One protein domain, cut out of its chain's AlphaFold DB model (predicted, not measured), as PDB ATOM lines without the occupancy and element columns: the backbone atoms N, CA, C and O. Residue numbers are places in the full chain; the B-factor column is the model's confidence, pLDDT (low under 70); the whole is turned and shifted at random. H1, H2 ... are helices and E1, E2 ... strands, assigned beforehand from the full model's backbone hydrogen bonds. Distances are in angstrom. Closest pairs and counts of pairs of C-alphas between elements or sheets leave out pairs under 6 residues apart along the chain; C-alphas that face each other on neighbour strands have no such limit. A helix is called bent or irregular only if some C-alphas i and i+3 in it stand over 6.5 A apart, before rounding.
ATOM      1  N   ALA A  71     -92.022  79.102  20.962       77.44
ATOM      2  CA  ALA A  71     -91.412  80.392  20.634       77.44
ATOM      3  C   ALA A  71     -91.842  80.954  19.260       77.44
ATOM      4  O   ALA A  71     -91.006  81.436  18.496       77.44
ATOM      5  N   GLY A  72     -93.139  80.898  18.949       76.06
ATOM      6  CA  GLY A  72     -93.688  81.380  17.677       76.06
ATOM      7  C   GLY A  72     -93.783  80.325  16.578       76.06
ATOM      8  O   GLY A  72     -94.478  80.564  15.601       76.06
ATOM      9  N   LEU A  73     -93.107  79.183  16.722       80.44
ATOM     10  CA  LEU A  73     -93.072  78.140  15.700       80.44
ATOM     11  C   LEU A  73     -94.119  77.078  16.006       80.44
ATOM     12  O   LEU A  73     -94.039  76.432  17.050       80.44
ATOM     13  N   GLU A  74     -95.084  76.906  15.108       85.25
ATOM     14  CA  GLU A  74     -96.014  75.782  15.167       85.25
ATOM     15  C   GLU A  74     -95.260  74.468  14.982       85.25
ATOM     16  O   GLU A  74     -94.367  74.337  14.140       85.25
ATOM     17  N   THR A  75     -95.604  73.499  15.818       90.31
ATOM     18  CA  THR A  75     -95.109  72.130  15.734       90.31
ATOM     19  C   THR A  75     -96.229  71.231  15.227       90.31
ATOM     20  O   THR A  75     -97.403  71.588  15.286       90.31
ATOM     21  N   ARG A  76     -95.866  70.034  14.770       92.44
ATOM     22  CA  ARG A  76     -96.825  68.980  14.415       92.44
ATOM     23  C   ARG A  76     -97.244  68.126  15.616       92.44
ATOM     24  O   ARG A  76     -97.865  67.088  15.434       92.44
ATOM     25  N   VAL A  77     -96.887  68.532  16.834       93.56
ATOM     26  CA  VAL A  77     -97.268  67.819  18.055       93.56
ATOM     27  C   VAL A  77     -98.594  68.371  18.556       93.56
ATOM     28  O   VAL A  77     -98.714  69.577  18.775       93.56
ATOM     29  N   HIS A  78     -99.565  67.492  18.778       93.44
ATOM     30  CA  HIS A  78    -100.860  67.826  19.363       93.44
ATOM     31  C   HIS A  78    -100.956  67.216  20.760       93.44
ATOM     32  O   HIS A  78    -100.643  66.040  20.952       93.44
ATOM     33  N   ILE A  79    -101.367  68.027  21.737       93.50
ATOM     34  CA  ILE A  79    -101.636  67.559  23.099       93.50
ATOM     35  C   ILE A  79    -103.107  67.194  23.197       93.50
ATOM     36  O   ILE A  79    -103.980  68.010  22.900       93.50
ATOM     37  N   VAL A  80    -103.344  65.959  23.616       93.38
ATOM     38  CA  VAL A  80    -104.673  65.385  23.798       93.38
ATOM     39  C   VAL A  80    -105.133  65.555  25.239       93.38
ATOM     40  O   VAL A  80    -106.252  65.992  25.477       93.38
ATOM     41  N   GLU A  81    -104.251  65.259  26.193       93.38
ATOM     42  CA  GLU A  81    -104.517  65.426  27.620       93.38
ATOM     43  C   GLU A  81    -103.288  65.979  28.335       93.38
ATOM     44  O   GLU A  81    -102.156  65.618  28.005       93.38
ATOM     45  N   GLY A  82    -103.524  66.831  29.333       90.94
ATOM     46  CA  GLY A  82    -102.491  67.541  30.082       90.94
ATOM     47  C   GLY A  82    -102.169  68.926  29.515       90.94
ATOM     48  O   GLY A  82    -102.544  69.290  28.403       90.94
ATOM     49  N   ASP A  83    -101.467  69.733  30.305       84.69
ATOM     50  CA  ASP A  83    -101.103  71.118  29.969       84.69
ATOM     51  C   ASP A  83     -99.583  71.362  30.032       84.69
ATOM     52  O   ASP A  83     -99.108  72.500  29.955       84.69
ATOM     53  N   GLY A  84     -98.804  70.289  30.213       84.44
ATOM     54  CA  GLY A  84     -97.356  70.355  30.390       84.44
ATOM     55  C   GLY A  84     -96.908  70.906  31.750       84.44
ATOM     56  O   GLY A  84     -95.710  71.121  31.947       84.44
ATOM     57  N   ARG A  85     -97.834  71.171  32.682       84.56
ATOM     58  CA  ARG A  85     -97.551  71.720  34.019       84.56
ATOM     59  C   ARG A  85     -98.092  70.828  35.129       84.56
ATOM     60  O   ARG A  85     -97.378  70.590  36.103       84.56
ATOM     61  N   LEU A  86     -99.335  70.383  34.995       86.25
ATOM     62  CA  LEU A  86     -99.992  69.470  35.912       86.25
ATOM     63  C   LEU A  86     -99.483  68.050  35.679       86.25
ATOM     64  O   LEU A  86     -99.252  67.620  34.549       86.25
ATOM     65  N   LEU A  87     -99.270  67.339  36.782       93.00
ATOM     66  CA  LEU A  87     -98.856  65.946  36.763       93.00
ATOM     67  C   LEU A  87    -100.074  65.081  36.429       93.00
ATOM     68  O   LEU A  87    -101.079  65.130  37.136       93.00
ATOM     69  N   LEU A  88     -99.961  64.264  35.386       94.38
ATOM     70  CA  LEU A  88    -100.827  63.109  35.210       94.38
ATOM     71  C   LEU A  88    -100.362  62.050  36.207       94.38
ATOM     72  O   LEU A  88     -99.387  61.333  35.971       94.38
ATOM     73  N   GLU A  89    -101.016  62.028  37.366       95.38
ATOM     74  CA  GLU A  89    -100.705  61.077  38.429       95.38
ATOM     75  C   GLU A  89    -100.779  59.646  37.880       95.38
ATOM     76  O   GLU A  89    -101.775  59.301  37.242       95.38
ATOM     77  N   PRO A  90     -99.783  58.776  38.139       95.00
ATOM     78  CA  PRO A  90     -99.791  57.412  37.606       95.00
ATOM     79  C   PRO A  90    -101.055  56.620  37.964       95.00
ATOM     80  O   PRO A  90    -101.518  55.813  37.171       95.00
ATOM     81  N   ALA A  91    -101.653  56.886  39.130       95.00
ATOM     82  CA  ALA A  91    -102.911  56.262  39.551       95.00
ATOM     83  C   ALA A  91    -104.127  56.667  38.692       95.00
ATOM     84  O   ALA A  91    -105.140  55.969  38.686       95.00
ATOM     85  N   ASN A  92    -104.026  57.782  37.966       96.19
ATOM     86  CA  ASN A  92    -105.062  58.306  37.082       96.19
ATOM     87  C   ASN A  92    -104.835  57.931  35.612       96.19
ATOM     88  O   ASN A  92    -105.642  58.314  34.768       96.19
ATOM     89  N   VAL A  93    -103.770  57.190  35.291       97.56
ATOM     90  CA  VAL A  93    -103.496  56.690  33.941       97.56
ATOM     91  C   VAL A  93    -103.692  55.180  33.931       97.56
ATOM     92  O   VAL A  93    -102.972  54.450  34.608       97.56
ATOM     93  N   GLN A  94    -104.661  54.700  33.157       98.25
ATOM     94  CA  GLN A  94    -104.927  53.272  32.998       98.25
ATOM     95  C   GLN A  94    -104.752  52.894  31.535       98.25
ATOM     96  O   GLN A  94    -105.380  53.491  30.664       98.25
ATOM     97  N   ILE A  95    -103.909  51.901  31.265       98.62
ATOM     98  CA  ILE A  95    -103.642  51.413  29.911       98.62
ATOM     99  C   ILE A  95    -104.026  49.944  29.881       98.62
ATOM    100  O   ILE A  95    -103.288  49.101  30.389       98.62
ATOM    101  N   ARG A  96    -105.193  49.644  29.315       98.56
ATOM    102  CA  ARG A  96    -105.689  48.278  29.171       98.56
ATOM    103  C   ARG A  96    -105.107  47.651  27.912       98.56
ATOM    104  O   ARG A  96    -105.222  48.223  26.832       98.56
ATOM    105  N   LEU A  97    -104.522  46.469  28.057       98.44
ATOM    106  CA  LEU A  97    -103.969  45.674  26.972       98.44
ATOM    107  C   LEU A  97    -104.955  44.572  26.568       98.44
ATOM    108  O   LEU A  97    -105.128  43.568  27.261       98.44
ATOM    109  N   GLU A  98    -105.587  44.765  25.421       97.62
ATOM    110  CA  GLU A  98    -106.394  43.766  24.735       97.62
ATOM    111  C   GLU A  98    -105.472  42.750  24.053       97.62
ATOM    112  O   GLU A  98    -104.468  43.118  23.454       97.62
ATOM    113  N   GLN A  99    -105.785  41.456  24.154       94.62
ATOM    114  CA  GLN A  99    -104.897  40.399  23.645       94.62
ATOM    115  C   GLN A  99    -104.941  40.261  22.120       94.62
ATOM    116  O   GLN A  99    -104.007  39.731  21.527       94.62
ATOM    117  N   GLN A 100    -106.029  40.709  21.489       95.81
ATOM    118  CA  GLN A 100    -106.219  40.588  20.050       95.81
ATOM    119  C   GLN A 100    -105.531  41.760  19.330       95.81
ATOM    120  O   GLN A 100    -105.881  42.910  19.596       95.81
ATOM    121  N   PRO A 101    -104.578  41.496  18.417       95.62
ATOM    122  CA  PRO A 101    -103.992  42.536  17.580       95.62
ATOM    123  C   PRO A 101    -105.029  43.167  16.645       95.62
ATOM    124  O   PRO A 101    -106.023  42.535  16.280       95.62
ATOM    125  N   VAL A 102    -104.759  44.396  16.204       95.50
ATOM    126  CA  VAL A 102    -105.571  45.069  15.180       95.50
ATOM    127  C   VAL A 102    -105.508  44.297  13.865       95.50
ATOM    128  O   VAL A 102    -104.433  43.924  13.393       95.50
ATOM    129  N   GLU A 103    -106.668  44.100  13.238       97.19
ATOM    130  CA  GLU A 103    -106.726  43.612  11.867       97.19
ATOM    131  C   GLU A 103    -106.234  44.701  10.907       97.19
ATOM    132  O   GLU A 103    -106.807  45.788  10.829       97.19
ATOM    133  N   LEU A 104    -105.164  44.402  10.170       98.12
ATOM    134  CA  LEU A 104    -104.604  45.321   9.185       98.12
ATOM    135  C   LEU A 104    -105.397  45.254   7.880       98.12
ATOM    136  O   LEU A 104    -105.637  44.160   7.343       98.12
ATOM    137  N   SER A 105    -105.709  46.424   7.325       97.56
ATOM    138  CA  SER A 105    -106.209  46.556   5.957       97.56
ATOM    139  C   SER A 105    -105.249  45.908   4.950       97.56
ATOM    140  O   SER A 105    -104.057  45.737   5.218       97.56
ATOM    141  N   ALA A 106    -105.747  45.568   3.755       95.81
ATOM    142  CA  ALA A 106    -104.898  45.024   2.692       95.81
ATOM    143  C   ALA A 106    -103.717  45.960   2.373       95.81
ATOM    144  O   ALA A 106    -102.579  45.515   2.285       95.81
ATOM    145  N   PHE A 107    -103.974  47.268   2.317       96.31
ATOM    146  CA  PHE A 107    -102.958  48.269   2.015       96.31
ATOM    147  C   PHE A 107    -101.821  48.301   3.054       96.31
ATOM    148  O   PHE A 107    -100.644  48.241   2.691       96.31
ATOM    149  N   VAL A 108    -102.150  48.347   4.353       97.44
ATOM    150  CA  VAL A 108    -101.138  48.346   5.428       97.44
ATOM    151  C   VAL A 108    -100.442  46.987   5.530       97.44
ATOM    152  O   VAL A 108     -99.236  46.925   5.777       97.44
ATOM    153  N   ARG A 109    -101.163  45.888   5.288       97.31
ATOM    154  CA  ARG A 109    -100.604  44.530   5.260       97.31
ATOM    155  C   ARG A 109     -99.550  44.368   4.168       97.31
ATOM    156  O   ARG A 109     -98.489  43.814   4.449       97.31
ATOM    157  N   ASP A 110     -99.798  44.901   2.975       95.44
ATOM    158  CA  ASP A 110     -98.837  44.883   1.869       95.44
ATOM    159  C   ASP A 110     -97.609  45.750   2.178       95.44
ATOM    160  O   ASP A 110     -96.473  45.354   1.905       95.44
ATOM    161  N   ALA A 111     -97.805  46.912   2.811       96.31
ATOM    162  CA  ALA A 111     -96.699  47.745   3.284       96.31
ATOM    163  C   ALA A 111     -95.841  47.028   4.336       96.31
ATOM    164  O   ALA A 111     -94.614  47.007   4.228       96.31
ATOM    165  N   ARG A 112     -96.477  46.369   5.311       97.00
ATOM    166  CA  ARG A 112     -95.803  45.534   6.311       97.00
ATOM    167  C   ARG A 112     -95.040  44.375   5.664       97.00
ATOM    168  O   ARG A 112     -93.919  44.098   6.080       97.00
ATOM    169  N   ALA A 113     -95.613  43.713   4.658       96.19
ATOM    170  CA  ALA A 113     -94.953  42.617   3.949       96.19
ATOM    171  C   ALA A 113     -93.648  43.080   3.283       96.19
ATOM    172  O   ALA A 113     -92.608  42.466   3.503       96.19
ATOM    173  N   ARG A 114     -93.656  44.235   2.599       94.44
ATOM    174  CA  ARG A 114     -92.434  44.821   2.014       94.44
ATOM    175  C   ARG A 114     -91.354  45.107   3.056       94.44
ATOM    176  O   ARG A 114     -90.172  44.891   2.799       94.44
ATOM    177  N   VAL A 115     -91.747  45.583   4.238       94.56
ATOM    178  CA  VAL A 115     -90.812  45.799   5.351       94.56
ATOM    179  C   VAL A 115     -90.209  44.476   5.827       94.56
ATOM    180  O   VAL A 115     -89.001  44.410   6.041       94.56
ATOM    181  N   LEU A 116     -91.019  43.425   5.975       95.06
ATOM    182  CA  LEU A 116     -90.533  42.099   6.364       95.06
ATOM    183  C   LEU A 116     -89.567  41.518   5.329       95.06
ATOM    184  O   LEU A 116     -88.508  41.022   5.710       95.06
ATOM    185  N   ASP A 117     -89.879  41.648   4.041       93.62
ATOM    186  CA  ASP A 117     -89.001  41.209   2.954       93.62
ATOM    187  C   ASP A 117     -87.658  41.953   2.995       93.62
ATOM    188  O   ASP A 117     -86.591  41.342   2.895       93.62
ATOM    189  N   ALA A 118     -87.688  43.270   3.229       90.81
ATOM    190  CA  ALA A 118     -86.482  44.079   3.388       90.81
ATOM    191  C   ALA A 118     -85.676  43.709   4.649       90.81
ATOM    192  O   ALA A 118     -84.446  43.751   4.619       90.81
ATOM    193  N   MET A 119     -86.339  43.329   5.747       89.31
ATOM    194  CA  MET A 119     -85.684  42.852   6.974       89.31
ATOM    195  C   MET A 119     -85.052  41.465   6.806       89.31
ATOM    196  O   MET A 119     -84.019  41.190   7.420       89.31
ATOM    197  N   ASN A 133     -87.850  41.464  13.669       92.44
ATOM    198  CA  ASN A 133     -89.174  42.008  13.971       92.44
ATOM    199  C   ASN A 133     -89.637  41.666  15.408       92.44
ATOM    200  O   ASN A 133     -90.071  40.547  15.668       92.44
ATOM    201  N   SER A 134     -89.551  42.614  16.342       93.19
ATOM    202  CA  SER A 134     -90.112  42.443  17.694       93.19
ATOM    203  C   SER A 134     -91.646  42.476  17.645       93.19
ATOM    204  O   SER A 134     -92.209  43.389  17.053       93.19
ATOM    205  N   GLU A 135     -92.306  41.512  18.292       94.81
ATOM    206  CA  GLU A 135     -93.778  41.380  18.380       94.81
ATOM    207  C   GLU A 135     -94.347  41.913  19.707       94.81
ATOM    208  O   GLU A 135     -95.485  41.641  20.085       94.81
ATOM    209  N   THR A 136     -93.529  42.644  20.460       95.94
ATOM    210  CA  THR A 136     -93.843  43.073  21.825       95.94
ATOM    211  C   THR A 136     -94.174  44.559  21.923       95.94
ATOM    212  O   THR A 136     -94.256  45.099  23.026       95.94
ATOM    213  N   LEU A 137     -94.378  45.229  20.788       97.25
ATOM    214  CA  LEU A 137     -94.796  46.626  20.758       97.25
ATOM    215  C   LEU A 137     -96.282  46.766  21.082       97.25
ATOM    216  O   LEU A 137     -97.047  45.802  21.091       97.25
ATOM    217  N   VAL A 138     -96.693  48.007  21.322       98.38
ATOM    218  CA  VAL A 138     -98.060  48.361  21.705       98.38
ATOM    219  C   VAL A 138     -98.649  49.335  20.685       98.38
ATOM    220  O   VAL A 138     -98.027  50.352  20.373       98.38
ATOM    221  N   SER A 139     -99.843  49.037  20.171       98.38
ATOM    222  CA  SER A 139    -100.660  49.960  19.375       98.38
ATOM    223  C   SER A 139    -101.787  50.550  20.219       98.38
ATOM    224  O   SER A 139    -102.342  49.871  21.086       98.38
ATOM    225  N   LEU A 140    -102.127  51.816  19.975       98.69
ATOM    226  CA  LEU A 140    -103.229  52.511  20.635       98.69
ATOM    227  C   LEU A 140    -104.536  52.305  19.855       98.69
ATOM    228  O   LEU A 140    -104.666  52.759  18.722       98.69
ATOM    229  N   LEU A 141    -105.530  51.684  20.490       98.50
ATOM    230  CA  LEU A 141    -106.871  51.508  19.916       98.50
ATOM    231  C   LEU A 141    -107.736  52.756  20.107       98.50
ATOM    232  O   LEU A 141    -108.557  53.100  19.263       98.50
ATOM    233  N   GLY A 142    -107.575  53.424  21.247       98.19
ATOM    234  CA  GLY A 142    -108.353  54.600  21.595       98.19
ATOM    235  C   GLY A 142    -108.074  55.068  23.013       98.19
ATOM    236  O   GLY A 142    -107.423  54.383  23.804       98.19
ATOM    237  N   TYR A 143    -108.592  56.246  23.342       98.12
ATOM    238  CA  TYR A 143    -108.499  56.805  24.680       98.12
ATOM    239  C   TYR A 143    -109.817  57.453  25.099       98.12
ATOM    240  O   TYR A 143    -110.681  57.782  24.283       98.12
ATOM    241  N   ARG A 144    -109.970  57.645  26.405       97.19
ATOM    242  CA  ARG A 144    -111.052  58.403  27.015       97.19
ATOM    243  C   ARG A 144    -110.495  59.218  28.168       97.19
ATOM    244  O   ARG A 144    -109.781  58.689  29.016       97.19
ATOM    245  N   ILE A 145    -110.875  60.488  28.207       95.00
ATOM    246  CA  ILE A 145    -110.581  61.385  29.319       95.00
ATOM    247  C   ILE A 145    -111.855  61.498  30.154       95.00
ATOM    248  O   ILE A 145    -112.922  61.846  29.642       95.00
ATOM    249  N   THR A 146    -111.763  61.152  31.430       94.00
ATOM    250  CA  THR A 146    -112.841  61.278  32.414       94.00
ATOM    251  C   THR A 146    -112.355  62.092  33.607       94.00
ATOM    252  O   THR A 146    -111.218  62.553  33.636       94.00
ATOM    253  N   ARG A 147    -113.217  62.313  34.600       90.44
ATOM    254  CA  ARG A 147    -112.838  62.956  35.860       90.44
ATOM    255  C   ARG A 147    -113.280  62.100  37.040       90.44
ATOM    256  O   ARG A 147    -114.340  61.476  36.971       90.44
ATOM    257  N   THR A 148    -112.486  62.066  38.108       83.38
ATOM    258  CA  THR A 148    -112.907  61.485  39.390       83.38
ATOM    259  C   THR A 148    -114.040  62.320  39.984       83.38
ATOM    260  O   THR A 148    -114.154  63.500  39.683       83.38
ATOM    261  N   GLY A 149    -114.884  61.716  40.828       77.44
ATOM    262  CA  GLY A 149    -116.080  62.366  41.379       77.44
ATOM    263  C   GLY A 149    -115.801  63.683  42.121       77.44
ATOM    264  O   GLY A 149    -115.766  64.752  41.530       77.44
ATOM    265  N   ALA A 150    -115.634  63.636  43.442       72.19
ATOM    266  CA  ALA A 150    -115.648  64.853  44.267       72.19
ATOM    267  C   ALA A 150    -114.479  65.835  44.031       72.19
ATOM    268  O   ALA A 150    -114.569  66.984  44.455       72.19
ATOM    269  N   ARG A 151    -113.375  65.392  43.416       72.25
ATOM    270  CA  ARG A 151    -112.170  66.213  43.188       72.25
ATOM    271  C   ARG A 151    -111.981  66.644  41.742       72.25
ATOM    272  O   ARG A 151    -111.117  67.474  41.486       72.25
ATOM    273  N   GLU A 152    -112.783  66.103  40.828       84.75
ATOM    274  CA  GLU A 152    -112.662  66.361  39.395       84.75
ATOM    275  C   GLU A 152    -111.254  66.095  38.826       84.75
ATOM    276  O   GLU A 152    -110.869  66.678  37.811       84.75
ATOM    277  N   ASP A 153    -110.482  65.194  39.448       85.56
ATOM    278  CA  ASP A 153    -109.137  64.864  38.973       85.56
ATOM    279  C   ASP A 153    -109.249  64.184  37.605       85.56
ATOM    280  O   ASP A 153    -110.014  63.229  37.451       85.56
ATOM    281  N   SER A 154    -108.490  64.654  36.613       89.12
ATOM    282  CA  SER A 154    -108.494  64.048  35.279       89.12
ATOM    283  C   SER A 154    -108.023  62.595  35.344       89.12
ATOM    284  O   SER A 154    -107.023  62.287  35.997       89.12
ATOM    285  N   GLN A 155    -108.752  61.711  34.671       95.06
ATOM    286  CA  GLN A 155    -108.426  60.303  34.490       95.06
ATOM    287  C   GLN A 155    -108.295  60.006  33.006       95.06
ATOM    288  O   GLN A 155    -109.170  60.341  32.210       95.06
ATOM    289  N   LEU A 156    -107.215  59.330  32.652       97.19
ATOM    290  CA  LEU A 156    -106.875  58.995  31.287       97.19
ATOM    291  C   LEU A 156    -106.908  57.471  31.131       97.19
ATOM    292  O   LEU A 156    -106.093  56.751  31.706       97.19
ATOM    293  N   LEU A 157    -107.886  56.991  30.367       98.25
ATOM    294  CA  LEU A 157    -108.147  55.574  30.130       98.25
ATOM    295  C   LEU A 157    -107.799  55.245  28.675       98.25
ATOM    296  O   LEU A 157    -108.414  55.799  27.767       98.25
ATOM    297  N   LEU A 158    -106.829  54.366  28.440       98.69
ATOM    298  CA  LEU A 158    -106.403  53.931  27.109       98.69
ATOM    299  C   LEU A 158    -106.773  52.462  26.899       98.69
ATOM    300  O   LEU A 158    -106.574  51.636  27.791       98.69
ATOM    301  N   SER A 159    -107.234  52.147  25.692       98.62
ATOM    302  CA  SER A 159    -107.289  50.783  25.161       98.62
ATOM    303  C   SER A 159    -106.141  50.597  24.179       98.62
ATOM    304  O   SER A 159    -105.946  51.422  23.287       98.62
ATOM    305  N   ALA A 160    -105.391  49.516  24.328       98.62
ATOM    306  CA  ALA A 160    -104.227  49.206  23.516       98.62
ATOM    307  C   ALA A 160    -104.190  47.713  23.171       98.62
ATOM    308  O   ALA A 160    -104.818  46.909  23.851       98.62
ATOM    309  N   CYS A 161    -103.422  47.331  22.156       98.19
ATOM    310  CA  CYS A 161    -103.187  45.930  21.799       98.19
ATOM    311  C   CYS A 161    -101.713  45.685  21.434       98.19
ATOM    312  O   CYS A 161    -100.986  46.644  21.148       98.19
ATOM    313  N   PRO A 162    -101.250  44.424  21.398       97.94
ATOM    314  CA  PRO A 162     -99.969  44.076  20.803       97.94
ATOM    315  C   PRO A 162     -99.885  44.487  19.328       97.94
ATOM    316  O   PRO A 162    -100.868  44.412  18.587       97.94
ATOM    317  N   THR A 163     -98.694  44.896  18.909       98.00
ATOM    318  CA  THR A 163     -98.298  45.107  17.511       98.00
ATOM    319  C   THR A 163     -96.826  44.728  17.348       98.00
ATOM    320  O   THR A 163     -96.155  44.355  18.313       98.00
ATOM    321  N   ASP A 164     -96.302  44.835  16.133       97.44
ATOM    322  CA  ASP A 164     -94.925  44.474  15.828       97.44
ATOM    323  C   ASP A 164     -94.121  45.610  15.184       97.44
ATOM    324  O   ASP A 164     -94.642  46.634  14.723       97.44
ATOM    325  N   TYR A 165     -92.802  45.440  15.196       96.25
ATOM    326  CA  TYR A 165     -91.856  46.428  14.699       96.25
ATOM    327  C   TYR A 165     -91.974  46.652  13.187       96.25
ATOM    328  O   TYR A 165     -91.744  47.767  12.718       96.25
ATOM    329  N   ALA A 166     -92.351  45.635  12.415       97.19
ATOM    330  CA  ALA A 166     -92.578  45.757  10.980       97.19
ATOM    331  C   ALA A 166     -93.801  46.634  10.675       97.19
ATOM    332  O   ALA A 166     -93.726  47.505   9.812       97.19
ATOM    333  N   THR A 167     -94.887  46.476  11.432       98.12
ATOM    334  CA  THR A 167     -96.104  47.293  11.343       98.12
ATOM    335  C   THR A 167     -95.806  48.725  11.760       98.12
ATOM    336  O   THR A 167     -96.137  49.657  11.028       98.12
ATOM    337  N   PHE A 168     -95.096  48.920  12.878       97.50
ATOM    338  CA  PHE A 168     -94.585  50.234  13.281       97.50
ATOM    339  C   PHE A 168     -93.740  50.874  12.174       97.50
ATOM    340  O   PHE A 168     -93.920  52.042  11.843       97.50
ATOM    341  N   THR A 169     -92.841  50.108  11.558       96.88
ATOM    342  CA  THR A 169     -91.963  50.628  10.508       96.88
ATOM    343  C   THR A 169     -92.764  51.030   9.269       96.88
ATOM    344  O   THR A 169     -92.557  52.117   8.736       96.88
ATOM    345  N   ALA A 170     -93.719  50.200   8.848       97.25
ATOM    346  CA  ALA A 170     -94.564  50.460   7.688       97.25
ATOM    347  C   ALA A 170     -95.504  51.661   7.879       97.25
ATOM    348  O   ALA A 170     -95.854  52.312   6.901       97.25
ATOM    349  N   THR A 171     -95.925  51.950   9.113       97.88
ATOM    350  CA  THR A 171     -96.986  52.938   9.387       97.88
ATOM    351  C   THR A 171     -96.486  54.233  10.010       97.88
ATOM    352  O   THR A 171     -96.993  55.291   9.660       97.88
ATOM    353  N   VAL A 172     -95.491  54.177  10.899       96.69
ATOM    354  CA  VAL A 172     -94.972  55.341  11.635       96.69
ATOM    355  C   VAL A 172     -93.724  55.895  10.964       96.69
ATOM    356  O   VAL A 172     -93.650  57.084  10.658       96.69
ATOM    357  N   THR A 173     -92.719  55.050  10.708       95.50
ATOM    358  CA  THR A 173     -91.487  55.530  10.058       95.50
ATOM    359  C   THR A 173     -91.643  55.676   8.551       95.50
ATOM    360  O   THR A 173     -91.073  56.607   7.995       95.50
ATOM    361  N   GLY A 174     -92.427  54.794   7.926       96.12
ATOM    362  CA  GLY A 174     -92.751  54.810   6.501       96.12
ATOM    363  C   GLY A 174     -94.070  55.509   6.178       96.12
ATOM    364  O   GLY A 174     -94.644  55.288   5.116       96.12
ATOM    365  N   LEU A 175     -94.571  56.354   7.088       96.94
ATOM    366  CA  LEU A 175     -95.842  57.067   6.926       96.94
ATOM    367  C   LEU A 175     -95.911  57.855   5.604       96.94
ATOM    368  O   LEU A 175     -96.966  57.942   4.975       96.94
ATOM    369  N   ASP A 176     -94.774  58.415   5.197       97.12
ATOM    370  CA  ASP A 176     -94.601  59.222   3.988       97.12
ATOM    371  C   ASP A 176     -93.838  58.490   2.874       97.12
ATOM    372  O   ASP A 176     -93.516  59.113   1.866       97.12
ATOM    373  N   ASP A 177     -93.548  57.194   3.035       95.75
ATOM    374  CA  ASP A 177     -92.859  56.426   2.000       95.75
ATOM    375  C   ASP A 177     -93.776  56.218   0.789       95.75
ATOM    376  O   ASP A 177     -94.979  55.959   0.922       95.75
ATOM    377  N   ASP A 178     -93.182  56.311  -0.399       96.06
ATOM    378  CA  ASP A 178     -93.864  56.078  -1.664       96.06
ATOM    379  C   ASP A 178     -94.221  54.591  -1.819       96.06
ATOM    380  O   ASP A 178     -93.383  53.693  -1.705       96.06
ATOM    381  N   VAL A 212    -106.337  56.021  14.817       98.12
ATOM    382  CA  VAL A 212    -106.518  55.042  13.738       98.12
ATOM    383  C   VAL A 212    -105.716  53.803  14.141       98.12
ATOM    384  O   VAL A 212    -104.485  53.860  14.058       98.12
ATOM    385  N   PRO A 213    -106.348  52.705  14.599       95.31
ATOM    386  CA  PRO A 213    -105.634  51.663  15.341       95.31
ATOM    387  C   PRO A 213    -104.546  50.948  14.537       95.31
ATOM    388  O   PRO A 213    -103.512  50.575  15.086       95.31
ATOM    389  N   GLU A 214    -104.741  50.784  13.225       97.31
ATOM    390  CA  GLU A 214    -103.736  50.154  12.360       97.31
ATOM    391  C   GLU A 214    -102.528  51.060  12.085       97.31
ATOM    392  O   GLU A 214    -101.500  50.558  11.641       97.31
ATOM    393  N   LEU A 215    -102.617  52.366  12.379       98.25
ATOM    394  CA  LEU A 215    -101.526  53.333  12.217       98.25
ATOM    395  C   LEU A 215    -100.891  53.777  13.538       98.25
ATOM    396  O   LEU A 215     -99.719  54.143  13.552       98.25
ATOM    397  N   ALA A 216    -101.636  53.751  14.644       98.12
ATOM    398  CA  ALA A 216    -101.209  54.242  15.957       98.12
ATOM    399  C   ALA A 216    -100.270  53.265  16.700       98.12
ATOM    400  O   ALA A 216    -100.388  53.043  17.908       98.12
ATOM    401  N   ASN A 217     -99.321  52.680  15.970       98.19
ATOM    402  CA  ASN A 217     -98.364  51.701  16.471       98.19
ATOM    403  C   ASN A 217     -97.219  52.379  17.236       98.19
ATOM    404  O   ASN A 217     -96.766  53.465  16.883       98.19
ATOM    405  N   GLY A 218     -96.686  51.712  18.258       96.31
ATOM    406  CA  GLY A 218     -95.539  52.214  19.017       96.31
ATOM    407  C   GLY A 218     -95.901  53.288  20.043       96.31
ATOM    408  O   GLY A 218     -95.156  54.260  20.189       96.31
ATOM    409  N   LEU A 219     -97.016  53.104  20.763       98.56
ATOM    410  CA  LEU A 219     -97.335  53.900  21.949       98.56
ATOM    411  C   LEU A 219     -96.136  53.871  22.906       98.56
ATOM    412  O   LEU A 219     -95.630  52.799  23.236       98.56
ATOM    413  N   GLY A 220     -95.669  55.039  23.339       98.31
ATOM    414  CA  GLY A 220     -94.418  55.146  24.088       98.31
ATOM    415  C   GLY A 220     -94.354  56.307  25.066       98.31
ATOM    416  O   GLY A 220     -95.355  56.937  25.409       98.31
ATOM    417  N   VAL A 221     -93.137  56.597  25.507       98.62
ATOM    418  CA  VAL A 221     -92.783  57.743  26.341       98.62
ATOM    419  C   VAL A 221     -91.713  58.579  25.644       98.62
ATOM    420  O   VAL A 221     -90.767  58.045  25.067       98.62
ATOM    421  N   ALA A 222     -91.833  59.900  25.742       97.88
ATOM    422  CA  ALA A 222     -90.816  60.859  25.338       97.88
ATOM    423  C   ALA A 222     -90.478  61.744  26.542       97.88
ATOM    424  O   ALA A 222     -91.306  62.523  27.025       97.88
ATOM    425  N   LEU A 223     -89.262  61.592  27.065       98.12
ATOM    426  CA  LEU A 223     -88.878  62.128  28.367       98.12
ATOM    427  C   LEU A 223     -87.684  63.067  28.263       98.12
ATOM    428  O   LEU A 223     -86.680  62.786  27.600       98.12
ATOM    429  N   LEU A 224     -87.775  64.163  29.013       97.12
ATOM    430  CA  LEU A 224     -86.660  65.061  29.262       97.12
ATOM    431  C   LEU A 224     -86.059  64.788  30.643       97.12
ATOM    432  O   LEU A 224     -86.689  65.008  31.676       97.12
ATOM    433  N   VAL A 225     -84.818  64.325  30.665       96.88
ATOM    434  CA  VAL A 225     -84.079  63.995  31.882       96.88
ATOM    435  C   VAL A 225     -83.291  65.214  32.343       96.88
ATOM    436  O   VAL A 225     -82.416  65.718  31.630       96.88
ATOM    437  N   PHE A 226     -83.603  65.670  33.550       95.38
ATOM    438  CA  PHE A 226     -82.912  66.731  34.265       95.38
ATOM    439  C   PHE A 226     -81.838  66.148  35.170       95.38
ATOM    440  O   PHE A 226     -82.068  65.167  35.864       95.38
ATOM    441  N   THR A 227     -80.669  66.771  35.191       91.50
ATOM    442  CA  THR A 227     -79.596  66.457  36.137       91.50
ATOM    443  C   THR A 227     -79.629  67.422  37.320       91.50
ATOM    444  O   THR A 227     -80.100  68.552  37.189       91.50
ATOM    445  N   ASP A 228     -79.041  67.024  38.453       89.31
ATOM    446  CA  ASP A 228     -78.948  67.852  39.675       89.31
ATOM    447  C   ASP A 228     -78.316  69.246  39.484       89.31
ATOM    448  O   ASP A 228     -78.421  70.105  40.356       89.31
ATOM    449  N   ASP A 229     -77.602  69.486  38.381       85.00
ATOM    450  CA  ASP A 229     -77.028  70.793  38.048       85.00
ATOM    451  C   ASP A 229     -77.906  71.627  37.096       85.00
ATOM    452  O   ASP A 229     -77.393  72.490  36.372       85.00
ATOM    453  N   ASP A 230     -79.221  71.379  37.111       84.25
ATOM    454  CA  ASP A 230     -80.255  72.068  36.328       84.25
ATOM    455  C   ASP A 230     -79.962  72.068  34.819       84.25
ATOM    456  O   ASP A 230     -80.167  73.067  34.104       84.25
ATOM    457  N   LYS A 231     -79.419  70.956  34.321       87.44
ATOM    458  CA  LYS A 231     -79.223  70.719  32.888       87.44
ATOM    459  C   LYS A 231     -80.162  69.630  32.418       87.44
ATOM    460  O   LYS A 231     -80.681  68.853  33.204       87.44
ATOM    461  N   VAL A 232     -80.352  69.597  31.107       92.75
ATOM    462  CA  VAL A 232     -81.107  68.551  30.431       92.75
ATOM    463  C   VAL A 232     -80.163  67.717  29.585       92.75
ATOM    464  O   VAL A 232     -79.216  68.247  28.991       92.75
ATOM    465  N   ILE A 233     -80.424  66.419  29.530       92.69
ATOM    466  CA  ILE A 233     -79.735  65.513  28.619       92.69
ATOM    467  C   ILE A 233     -80.451  65.588  27.269       92.69
ATOM    468  O   ILE A 233     -81.669  65.497  27.201       92.69
ATOM    469  N   LEU A 234     -79.713  65.763  26.180       94.19
ATOM    470  CA  LEU A 234     -80.258  65.628  24.828       94.19
ATOM    471  C   LEU A 234     -79.540  64.473  24.151       94.19
ATOM    472  O   LEU A 234     -78.314  64.359  24.270       94.19
ATOM    473  N   ALA A 235     -80.290  63.637  23.446       92.50
ATOM    474  CA  ALA A 235     -79.733  62.496  22.749       92.50
ATOM    475  C   ALA A 235     -79.482  62.826  21.276       92.50
ATOM    476  O   ALA A 235     -80.037  63.759  20.689       92.50
ATOM    477  N   ARG A 236     -78.601  62.041  20.660       93.38
ATOM    478  CA  ARG A 236     -78.496  61.970  19.208       93.38
ATOM    479  C   ARG A 236     -78.544  60.511  18.810       93.38
ATOM    480  O   ARG A 236     -77.691  59.736  19.246       93.38
ATOM    481  N   ARG A 237     -79.508  60.160  17.967       90.50
ATOM    482  CA  ARG A 237     -79.650  58.804  17.447       90.50
ATOM    483  C   ARG A 237     -78.420  58.457  16.612       90.50
ATOM    484  O   ARG A 237     -77.822  59.319  15.957       90.50
ATOM    485  N   ARG A 238     -77.998  57.192  16.652       89.62
ATOM    486  CA  ARG A 238     -76.894  56.719  15.803       89.62
ATOM    487  C   ARG A 238     -77.293  56.893  14.335       89.62
ATOM    488  O   ARG A 238     -78.465  56.792  13.995       89.62
ATOM    489  N   THR A 239     -76.329  57.139  13.455       90.06
ATOM    490  CA  THR A 239     -76.584  57.218  12.002       90.06
ATOM    491  C   THR A 239     -76.993  55.873  11.403       90.06
ATOM    492  O   THR A 239     -77.502  55.837  10.297       90.06
ATOM    493  N   THR A 240     -76.776  54.786  12.140       85.44
ATOM    494  CA  THR A 240     -77.193  53.422  11.801       85.44
ATOM    495  C   THR A 240     -78.480  53.003  12.519       85.44
ATOM    496  O   THR A 240     -78.836  51.829  12.494       85.44
ATOM    497  N   ALA A 241     -79.151  53.916  13.235       85.38
ATOM    498  CA  ALA A 241     -80.427  53.603  13.869       85.38
ATOM    499  C   ALA A 241     -81.495  53.374  12.793       85.38
ATOM    500  O   ALA A 241     -81.575  54.145  11.841       85.38
ATOM    501  N   ARG A 242     -82.329  52.344  12.974       82.19
ATOM    502  CA  ARG A 242     -83.397  51.999  12.021       82.19
ATOM    503  C   ARG A 242     -84.432  53.116  11.891       82.19
ATOM    504  O   ARG A 242     -84.748  53.547  10.795       82.19
ATOM    505  N   ALA A 243     -84.896  53.633  13.026       84.44
ATOM    506  CA  ALA A 243     -85.761  54.805  13.062       84.44
ATOM    507  C   ALA A 243     -84.924  56.074  13.258       84.44
ATOM    508  O   ALA A 243     -84.128  56.143  14.205       84.44
ATOM    509  N   ARG A 244     -85.154  57.081  12.404       86.88
ATOM    510  CA  ARG A 244     -84.662  58.468  12.540       86.88
ATOM    511  C   ARG A 244     -83.133  58.576  12.739       86.88
ATOM    512  O   ARG A 244     -82.662  59.102  13.754       86.88
ATOM    513  N   PRO A 245     -82.313  58.051  11.809       89.75
ATOM    514  CA  PRO A 245     -80.861  58.018  11.961       89.75
ATOM    515  C   PRO A 245     -80.236  59.416  12.059       89.75
ATOM    516  O   PRO A 245     -80.487  60.304  11.249       89.75
ATOM    517  N   GLY A 246     -79.348  59.612  13.037       91.81
ATOM    518  CA  GLY A 246     -78.562  60.844  13.184       91.81
ATOM    519  C   GLY A 246     -79.321  62.061  13.728       91.81
ATOM    520  O   GLY A 246     -78.691  63.113  13.932       91.81
ATOM    521  N   GLU A 247     -80.622  61.929  13.982       91.50
ATOM    522  CA  GLU A 247     -81.478  62.984  14.512       91.50
ATOM    523  C   GLU A 247     -81.123  63.336  15.966       91.50
ATOM    524  O   GLU A 247     -80.635  62.497  16.730       91.50
ATOM    525  N   ARG A 248     -81.300  64.612  16.336       93.38
ATOM    526  CA  ARG A 248     -81.196  65.064  17.730       93.38
ATOM    527  C   ARG A 248     -82.570  64.973  18.361       93.38
ATOM    528  O   ARG A 248     -83.510  65.520  17.801       93.38
ATOM    529  N   ASP A 249     -82.632  64.369  19.530       91.88
ATOM    530  CA  ASP A 249     -83.888  64.019  20.175       91.88
ATOM    531  C   ASP A 249     -83.883  64.443  21.652       91.88
ATOM    532  O   ASP A 249     -82.866  64.924  22.184       91.88
ATOM    533  N   VAL A 250     -85.023  64.265  22.318       94.25
ATOM    534  CA  VAL A 250     -85.125  64.341  23.779       94.25
ATOM    535  C   VAL A 250     -84.271  63.249  24.440       94.25
ATOM    536  O   VAL A 250     -83.582  62.477  23.775       94.25
ATOM    537  N   SER A 251     -84.217  63.231  25.771       96.44
ATOM    538  CA  SER A 251     -83.290  62.350  26.489       96.44
ATOM    539  C   SER A 251     -83.596  60.873  26.259       96.44
ATOM    540  O   SER A 251     -82.671  60.096  26.052       96.44
ATOM    541  N   VAL A 252     -84.878  60.511  26.313       97.19
ATOM    542  CA  VAL A 252     -85.368  59.139  26.167       97.19
ATOM    543  C   VAL A 252     -86.609  59.169  25.290       97.19
ATOM    544  O   VAL A 252     -87.530  59.936  25.565       97.19
ATOM    545  N   VAL A 253     -86.629  58.328  24.260       96.62
ATOM    546  CA  VAL A 253     -87.820  58.015  23.467       96.62
ATOM    547  C   VAL A 253     -87.912  56.502  23.416       96.62
ATOM    548  O   VAL A 253     -87.112  55.873  22.728       96.62
ATOM    549  N   GLU A 254     -88.849  55.938  24.170       96.88
ATOM    550  CA  GLU A 254     -88.960  54.492  24.364       96.88
ATOM    551  C   GLU A 254     -90.392  54.031  24.097       96.88
ATOM    552  O   GLU A 254     -91.349  54.627  24.596       96.88
ATOM    553  N   GLY A 255     -90.540  52.983  23.287       97.50
ATOM    554  CA  GLY A 255     -91.835  52.352  23.043       97.50
ATOM    555  C   GLY A 255     -92.240  51.484  24.229       97.50
ATOM    556  O   GLY A 255     -91.386  50.864  24.862       97.50
ATOM    557  N   MET A 256     -93.536  51.418  24.530       98.44
ATOM    558  CA  MET A 256     -94.042  50.491  25.535       98.44
ATOM    559  C   MET A 256     -93.888  49.044  25.058       98.44
ATOM    560  O   MET A 256     -94.063  48.742  23.876       98.44
ATOM    561  N   HIS A 257     -93.592  48.157  26.002       97.88
ATOM    562  CA  HIS A 257     -93.364  46.738  25.785       97.88
ATOM    563  C   HIS A 257     -94.444  45.915  26.491       97.88
ATOM    564  O   HIS A 257     -94.647  46.048  27.700       97.88
ATOM    565  N   THR A 258     -95.105  45.018  25.759       97.44
ATOM    566  CA  THR A 258     -96.254  44.231  26.251       97.44
ATOM    567  C   THR A 258     -95.934  43.377  27.477       97.44
ATOM    568  O   THR A 258     -96.832  43.084  28.267       97.44
ATOM    569  N   GLU A 259     -94.678  42.954  27.626       97.00
ATOM    570  CA  GLU A 259     -94.197  42.145  28.756       97.00
ATOM    571  C   GLU A 259     -93.473  42.958  29.840       97.00
ATOM    572  O   GLU A 259     -93.836  42.869  31.009       97.00
ATOM    573  N   HIS A 260     -92.458  43.752  29.478       97.69
ATOM    574  CA  HIS A 260     -91.614  44.450  30.452       97.69
ATOM    575  C   HIS A 260     -92.301  45.627  31.154       97.69
ATOM    576  O   HIS A 260     -91.932  45.942  32.282       97.69
ATOM    577  N   ASP A 261     -93.314  46.236  30.532       98.25
ATOM    578  CA  ASP A 261     -94.041  47.374  31.112       98.25
ATOM    579  C   ASP A 261     -95.405  46.962  31.679       98.25
ATOM    580  O   ASP A 261     -96.283  47.796  31.911       98.25
ATOM    581  N   ARG A 262     -95.600  45.658  31.881       97.19
ATOM    582  CA  ARG A 262     -96.846  45.060  32.348       97.19
ATOM    583  C   ARG A 262     -97.033  45.256  33.854       97.19
ATOM    584  O   ARG A 262     -96.151  44.928  34.641       97.19
ATOM    585  N   SER A 263     -98.207  45.741  34.262       96.56
ATOM    586  CA  SER A 263     -98.591  45.909  35.675       96.56
ATOM    587  C   SER A 263     -99.570  44.838  36.167       96.56
ATOM    588  O   SER A 263     -99.522  44.454  37.335       96.56
ATOM    589  N   SER A 264    -100.413  44.308  35.279       96.00
ATOM    590  CA  SER A 264    -101.281  43.137  35.486       96.00
ATOM    591  C   SER A 264    -101.365  42.320  34.193       96.00
ATOM    592  O   SER A 264    -100.805  42.713  33.178       96.00
ATOM    593  N   ALA A 265    -102.074  41.186  34.180       93.38
ATOM    594  CA  ALA A 265    -102.216  40.361  32.972       93.38
ATOM    595  C   ALA A 265    -102.721  41.137  31.733       93.38
ATOM    596  O   ALA A 265    -102.362  40.794  30.607       93.38
ATOM    597  N   ASP A 266    -103.522  42.176  31.955       96.31
ATOM    598  CA  ASP A 266    -104.242  42.964  30.960       96.31
ATOM    599  C   ASP A 266    -103.996  44.477  31.089       96.31
ATOM    600  O   ASP A 266    -104.763  45.265  30.539       96.31
ATOM    601  N   ALA A 267    -102.950  44.907  31.803       97.69
ATOM    602  CA  ALA A 267    -102.633  46.324  31.955       97.69
ATOM    603  C   ALA A 267    -101.139  46.625  31.839       97.69
ATOM    604  O   ALA A 267    -100.276  45.834  32.232       97.69
ATOM    605  N   LEU A 268    -100.853  47.816  31.318       98.50
ATOM    606  CA  LEU A 268     -99.514  48.378  31.213       98.50
ATOM    607  C   LEU A 268     -99.350  49.576  32.144       98.50
ATOM    608  O   LEU A 268    -100.315  50.233  32.540       98.50
ATOM    609  N   ASP A 269     -98.101  49.880  32.470       98.25
ATOM    610  CA  ASP A 269     -97.720  50.987  33.331       98.25
ATOM    611  C   ASP A 269     -96.689  51.885  32.645       98.25
ATOM    612  O   ASP A 269     -95.521  51.534  32.467       98.25
ATOM    613  N   VAL A 270     -97.130  53.099  32.314       98.38
ATOM    614  CA  VAL A 270     -96.316  54.137  31.666       98.38
ATOM    615  C   VAL A 270     -95.046  54.475  32.453       98.38
ATOM    616  O   VAL A 270     -94.010  54.785  31.862       98.38
ATOM    617  N   VAL A 271     -95.080  54.388  33.787       98.44
ATOM    618  CA  VAL A 271     -93.905  54.684  34.615       98.44
ATOM    619  C   VAL A 271     -92.863  53.575  34.491       98.44
ATOM    620  O   VAL A 271     -91.670  53.868  34.511       98.44
ATOM    621  N   SER A 272     -93.285  52.320  34.316       98.31
ATOM    622  CA  SER A 272     -92.362  51.207  34.060       98.31
ATOM    623  C   SER A 272     -91.625  51.400  32.733       98.31
ATOM    624  O   SER A 272     -90.396  51.348  32.726       98.31
ATOM    625  N   ALA A 273     -92.342  51.787  31.669       98.50
ATOM    626  CA  ALA A 273     -91.735  52.138  30.380       98.50
ATOM    627  C   ALA A 273     -90.723  53.290  30.507       98.50
ATOM    628  O   ALA A 273     -89.630  53.240  29.946       98.50
ATOM    629  N   ALA A 274     -91.049  54.316  31.299       98.44
ATOM    630  CA  ALA A 274     -90.158  55.446  31.549       98.44
ATOM    631  C   ALA A 274     -88.868  55.061  32.287       98.44
ATOM    632  O   ALA A 274     -87.779  55.488  31.894       98.44
ATOM    633  N   VAL A 275     -88.980  54.256  33.349       98.19
ATOM    634  CA  VAL A 275     -87.824  53.763  34.113       98.19
ATOM    635  C   VAL A 275     -86.943  52.885  33.227       98.19
ATOM    636  O   VAL A 275     -85.735  53.119  33.159       98.19
ATOM    637  N   ARG A 276     -87.548  51.936  32.503       97.88
ATOM    638  CA  ARG A 276     -86.847  51.046  31.574       97.88
ATOM    639  C   ARG A 276     -86.133  51.828  30.475       97.88
ATOM    640  O   ARG A 276     -84.946  51.615  30.257       97.88
ATOM    641  N   GLY A 277     -86.804  52.801  29.859       97.56
ATOM    642  CA  GLY A 277     -86.196  53.663  28.846       97.56
ATOM    643  C   GLY A 277     -84.982  54.436  29.370       97.56
ATOM    644  O   GLY A 277     -83.978  54.557  28.672       97.56
ATOM    645  N   CYS A 278     -85.014  54.919  30.618       97.19
ATOM    646  CA  CYS A 278     -83.850  55.568  31.230       97.19
ATOM    647  C   CYS A 278     -82.677  54.595  31.435       97.19
ATOM    648  O   CYS A 278     -81.522  54.971  31.213       97.19
ATOM    649  N   GLU A 279     -82.953  53.351  31.825       96.06
ATOM    650  CA  GLU A 279     -81.922  52.328  32.006       96.06
ATOM    651  C   GLU A 279     -81.333  51.868  30.661       96.06
ATOM    652  O   GLU A 279     -80.113  51.874  30.501       96.06
ATOM    653  N   GLU A 280     -82.164  51.552  29.669       94.81
ATOM    654  CA  GLU A 280     -81.717  51.039  28.366       94.81
ATOM    655  C   GLU A 280     -81.007  52.092  27.503       94.81
ATOM    656  O   GLU A 280     -79.973  51.811  26.882       94.81
ATOM    657  N   GLU A 281     -81.558  53.307  27.438       93.56
ATOM    658  CA  GLU A 281     -81.005  54.359  26.586       93.56
ATOM    659  C   GLU A 281     -79.821  55.038  27.266       93.56
ATOM    660  O   GLU A 281     -78.760  55.174  26.650       93.56
ATOM    661  N   LEU A 282     -79.977  55.443  28.534       93.19
ATOM    662  CA  LEU A 282     -79.003  56.276  29.250       93.19
ATOM    663  C   LEU A 282     -78.088  55.505  30.207       93.19
ATOM    664  O   LEU A 282     -77.071  56.061  30.633       93.19
ATOM    665  N   GLY A 283     -78.413  54.260  30.557       93.62
ATOM    666  CA  GLY A 283     -77.675  53.505  31.570       93.62
ATOM    667  C   GLY A 283     -77.818  54.085  32.979       93.62
ATOM    668  O   GLY A 283     -76.918  53.896  33.800       93.62
ATOM    669  N   ILE A 284     -78.895  54.832  33.254       93.06
ATOM    670  CA  ILE A 284     -79.149  55.448  34.565       93.06
ATOM    671  C   ILE A 284     -80.326  54.763  35.253       93.06
ATOM    672  O   ILE A 284     -81.345  54.477  34.632       93.06
ATOM    673  N   GLN A 285     -80.199  54.538  36.558       93.44
ATOM    674  CA  GLN A 285     -81.277  53.969  37.362       93.44
ATOM    675  C   GLN A 285     -82.079  55.094  38.006       93.44
ATOM    676  O   GLN A 285     -81.538  55.871  38.788       93.44
ATOM    677  N   VAL A 286     -83.367  55.177  37.692       95.38
ATOM    678  CA  VAL A 286     -84.273  56.189  38.249       95.38
ATOM    679  C   VAL A 286     -85.395  55.518  39.025       95.38
ATOM    680  O   VAL A 286     -85.842  54.421  38.689       95.38
ATOM    681  N   GLY A 287     -85.843  56.161  40.097       95.94
ATOM    682  CA  GLY A 287     -87.003  55.714  40.843       95.94
ATOM    683  C   GLY A 287     -88.297  56.116  40.140       95.94
ATOM    684  O   GLY A 287     -88.382  57.142  39.474       95.94
ATOM    685  N   ARG A 288     -89.369  55.357  40.385       96.88
ATOM    686  CA  ARG A 288     -90.724  55.678  39.889       96.88
ATOM    687  C   ARG A 288     -91.190  57.094  40.258       96.88
ATOM    688  O   ARG A 288     -91.942  57.705  39.516       96.88
ATOM    689  N   ARG A 289     -90.731  57.607  41.405       96.38
ATOM    690  CA  ARG A 289     -91.052  58.943  41.948       96.38
ATOM    691  C   ARG A 289     -90.369  60.077  41.178       96.38
ATOM    692  O   ARG A 289     -90.791  61.226  41.270       96.38
ATOM    693  N   ASP A 290     -89.291  59.747  40.474       96.56
ATOM    694  CA  ASP A 290     -88.492  60.709  39.723       96.56
ATOM    695  C   ASP A 290     -89.126  61.005  38.362       96.56
ATOM    696  O   ASP A 290     -88.869  62.065  37.788       96.56
ATOM    697  N   VAL A 291     -89.967  60.084  37.877       97.88
ATOM    698  CA  VAL A 291     -90.737  60.180  36.637       97.88
ATOM    699  C   VAL A 291     -91.982  61.032  36.861       97.88
ATOM    700  O   VAL A 291     -92.777  60.779  37.764       97.88
ATOM    701  N   LYS A 292     -92.175  62.029  35.999       97.62
ATOM    702  CA  LYS A 292     -93.360  62.889  35.978       97.62
ATOM    703  C   LYS A 292     -93.951  62.911  34.578       97.62
ATOM    704  O   LYS A 292     -93.319  63.427  33.657       97.62
ATOM    705  N   ILE A 293     -95.155  62.373  34.433       97.88
ATOM    706  CA  ILE A 293     -95.904  62.393  33.174       97.88
ATOM    707  C   ILE A 293     -96.746  63.665  33.130       97.88
ATOM    708  O   ILE A 293     -97.477  63.958  34.067       97.88
ATOM    709  N   LEU A 294     -96.616  64.459  32.075       95.94
ATOM    710  CA  LEU A 294     -97.211  65.799  32.005       95.94
ATOM    711  C   LEU A 294     -98.289  65.920  30.933       95.94
ATOM    712  O   LEU A 294     -99.097  66.845  30.984       95.94
ATOM    713  N   ALA A 295     -98.263  65.033  29.939       95.50
ATOM    714  CA  ALA A 295     -99.245  65.015  28.873       95.50
ATOM    715  C   ALA A 295     -99.278  63.669  28.141       95.50
ATOM    716  O   ALA A 295     -98.304  62.915  28.160       95.50
ATOM    717  N   LEU A 296    -100.377  63.429  27.430       97.38
ATOM    718  CA  LEU A 296    -100.458  62.513  26.297       97.38
ATOM    719  C   LEU A 296    -100.585  63.348  25.021       97.38
ATOM    720  O   LEU A 296    -101.375  64.296  24.968       97.38
ATOM    721  N   GLY A 297     -99.829  62.996  23.987       96.38
ATOM    722  CA  GLY A 297     -99.928  63.659  22.696       96.38
ATOM    723  C   GLY A 297     -99.532  62.771  21.527       96.38
ATOM    724  O   GLY A 297     -99.083  61.636  21.701       96.38
ATOM    725  N   VAL A 298     -99.688  63.331  20.333       97.56
ATOM    726  CA  VAL A 298     -99.341  62.699  19.060       97.56
ATOM    727  C   VAL A 298     -98.462  63.635  18.235       97.56
ATOM    728  O   VAL A 298     -98.773  64.816  18.072       97.56
ATOM    729  N   ASP A 299     -97.340  63.122  17.731       96.44
ATOM    730  CA  ASP A 299     -96.518  63.813  16.736       96.44
ATOM    731  C   ASP A 299     -97.024  63.459  15.340       96.44
ATOM    732  O   ASP A 299     -96.727  62.388  14.813       96.44
ATOM    733  N   MET A 300     -97.753  64.379  14.712       96.25
ATOM    734  CA  MET A 300     -98.332  64.199  13.380       96.25
ATOM    735  C   MET A 300     -97.284  64.124  12.269       96.25
ATOM    736  O   MET A 300     -97.617  63.762  11.141       96.25
ATOM    737  N   THR A 301     -96.010  64.414  12.553       95.00
ATOM    738  CA  THR A 301     -94.917  64.124  11.615       95.00
ATOM    739  C   THR A 301     -94.794  62.628  11.366       95.00
ATOM    740  O   THR A 301     -94.578  62.237  10.229       95.00
ATOM    741  N   TYR A 302     -95.006  61.797  12.383       95.50
ATOM    742  CA  TYR A 302     -94.891  60.337  12.281       95.50
ATOM    743  C   TYR A 302     -96.190  59.614  12.644       95.50
ATOM    744  O   TYR A 302     -96.253  58.396  12.581       95.50
ATOM    745  N   TYR A 303     -97.219  60.362  13.047       97.88
ATOM    746  CA  TYR A 303     -98.422  59.840  13.695       97.88
ATOM    747  C   TYR A 303     -98.101  58.958  14.917       97.88
ATOM    748  O   TYR A 303     -98.739  57.942  15.183       97.88
ATOM    749  N   GLN A 304     -97.076  59.358  15.675       97.50
ATOM    750  CA  GLN A 304     -96.576  58.595  16.813       97.50
ATOM    751  C   GLN A 304     -97.172  59.116  18.119       97.50
ATOM    752  O   GLN A 304     -97.018  60.290  18.464       97.50
ATOM    753  N   TRP A 305     -97.809  58.218  18.865       98.56
ATOM    754  CA  TRP A 305     -98.425  58.505  20.155       98.56
ATOM    755  C   TRP A 305     -97.428  58.336  21.295       98.56
ATOM    756  O   TRP A 305     -96.710  57.337  21.376       98.56
ATOM    757  N   SER A 306     -97.352  59.314  22.194       98.38
ATOM    758  CA  SER A 306     -96.429  59.249  23.325       98.38
ATOM    759  C   SER A 306     -96.911  60.033  24.535       98.38
ATOM    760  O   SER A 306     -97.444  61.138  24.430       98.38
ATOM    761  N   PHE A 307     -96.637  59.476  25.709       98.50
ATOM    762  CA  PHE A 307     -96.660  60.228  26.950       98.50
ATOM    763  C   PHE A 307     -95.443  61.144  27.010       98.50
ATOM    764  O   PHE A 307     -94.303  60.704  26.847       98.50
ATOM    765  N   LEU A 308     -95.681  62.424  27.260       97.69
ATOM    766  CA  LEU A 308     -94.639  63.432  27.381       97.69
ATOM    767  C   LEU A 308     -94.363  63.674  28.859       97.69
ATOM    768  O   LEU A 308     -95.288  63.890  29.648       97.69
ATOM    769  N   GLY A 309     -93.094  63.661  29.247       97.31
ATOM    770  CA  GLY A 309     -92.740  63.774  30.654       97.31
ATOM    771  C   GLY A 309     -91.339  64.290  30.918       97.31
ATOM    772  O   GLY A 309     -90.562  64.613  30.015       97.31
ATOM    773  N   LEU A 310     -91.016  64.363  32.203       97.25
ATOM    774  CA  LEU A 310     -89.677  64.665  32.682       97.25
ATOM    775  C   LEU A 310     -89.238  63.669  33.746       97.25
ATOM    776  O   LEU A 310     -90.062  63.057  34.423       97.25
ATOM    777  N   VAL A 311     -87.927  63.531  33.900       97.62
ATOM    778  CA  VAL A 311     -87.312  62.673  34.913       97.62
ATOM    779  C   VAL A 311     -86.217  63.453  35.620       97.62
ATOM    780  O   VAL A 311     -85.438  64.137  34.961       97.62
ATOM    781  N   ASN A 312     -86.132  63.360  36.945       95.50
ATOM    782  CA  ASN A 312     -85.030  63.960  37.703       95.50
ATOM    783  C   ASN A 312     -83.972  62.896  38.015       95.50
ATOM    784  O   ASN A 312     -84.186  62.011  38.833       95.50
ATOM    785  N   ALA A 313     -82.823  62.978  37.353       92.50
ATOM    786  CA  ALA A 313     -81.686  62.102  37.584       92.50
ATOM    787  C   ALA A 313     -80.783  62.679  38.683       92.50
ATOM    788  O   ALA A 313     -80.088  63.684  38.491       92.50
ATOM    789  N   HIS A 314     -80.767  62.001  39.827       87.06
ATOM    790  CA  HIS A 314     -79.924  62.354  40.963       87.06
ATOM    791  C   HIS A 314     -78.494  61.824  40.801       87.06
ATOM    792  O   HIS A 314     -78.282  60.745  40.262       87.06
TER     793      HIS A 314
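This is residues 71 to 119, 133 to 178 and 212 to 314 of the 439 residues of an uncharacterized protein of Modestobacter marinus (UniProt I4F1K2). A strongly twisted sheet of five strands, with helix H3 packed on one face, stands partly face to face with a smaller sheet of three strands, E2, E4 and E3, their strands crossed in a loose sandwich. At one end of the domain H1 and H2 cross each other; H2 grazes both sheets, and the long stretch of residues 228 to 251 has no named element. The printed part has 198 residues with three named helices and nine named strands, in the order E1 E2 H1 E3 E4 H2 E5 E6 E7 H3 E8 E9, and its class is mixed, helices and strands. The larger sheet runs E1 E8 E9 E5 E6 and the smaller E2 E4 E3, both mixed. The whole is compact, with a radius of gyration of the C-alphas of 16.8 A, and spans 47 by 41 by 37 A.

E1, residues 73 to 81, begins at C-alpha 73 at (-93.072, 78.140, 15.700), is 20.8 A long and bends by 72 degrees at residue 76. E2 is residues 93 to 97. H1, residues 106 to 119, is 19.8 A long, from C-alpha 106 at (-104.898, 45.024, 2.692). E3, residues 137 to 147, is 28.6 A long and bends by 64 degrees at residue 141; E4, residues 154 to 163, is 27.9 A long. H2, residues 165 to 173, is neither bent nor irregular, but only just: C-alphas 170 and 173 are 6.4 A apart. E5, residues 220 to 227, is 22.2 A long. E6 is residues 252 to 255 and E7 residues 262 to 264. H3, residues 270 to 282, is 17.6 A long. E8, residues 291 to 299, is 21.0 A long and bends by 65 degrees at residue 294. E9, residues 304 to 313, is 25.8 A long and ends at C-alpha 313 at (-81.686, 62.102, 37.584).

In the larger sheet E1 and E8 are antiparallel, with N 78 and O 298 2.9 A apart, within hydrogen-bond range. E8 and E9 form an antiparallel hairpin, with N 292 and O 310 at 2.8 A. E9 and E5 are parallel, with N 222 and O 307 at 2.8 A. E5 and E6 form an antiparallel hairpin, with N 221 and O 254 at 2.8 A. H3 is on one face of this sheet, an arrangement of two layers, helix over sheet; its closest C-alphas to E6 are those of Gly 277 and Glu 254, 5.3 A apart. In the smaller sheet E2 and E4 are parallel, with N 94 and O 156 at 2.9 A, and E3 and E4 form an antiparallel hairpin, with N 139 and O 161 at 2.8 A. The two sheets make a sandwich, two sheets face to face, with strands at 65 degrees; the closest C-alphas of E3 and E9, those of Leu 140 and Trp 305, are 7.7 A apart. E7 pairs with no named strand; its residues 262 to 264 pair antiparallel with residues 267 to 268. H1 and H2 touch, closest at the C-alphas of Arg 112 and Ala 170, 5.3 A apart, and run opposite ways at a steep tilt of 68 degrees, only just short of about perpendicular. H1 and H3 are apart. In H1 and H3 every O i to N i+4 pair is within hydrogen-bond range, in H2 4 of 5.

The two C-alphas farthest apart, those of Asp 117 and Ala 150, are 54.6 A apart. Residues 120 to 132 are not printed, with C-alphas 119 and 133 7.9 A apart across that cut; residues 179 to 211 are not printed either, with C-alphas 178 and 212 20.0 A apart. The links E1 to E2 and E5 to E6 are long. The mean pLDDT of the printed part is 94.4, and no printed residue is under 70.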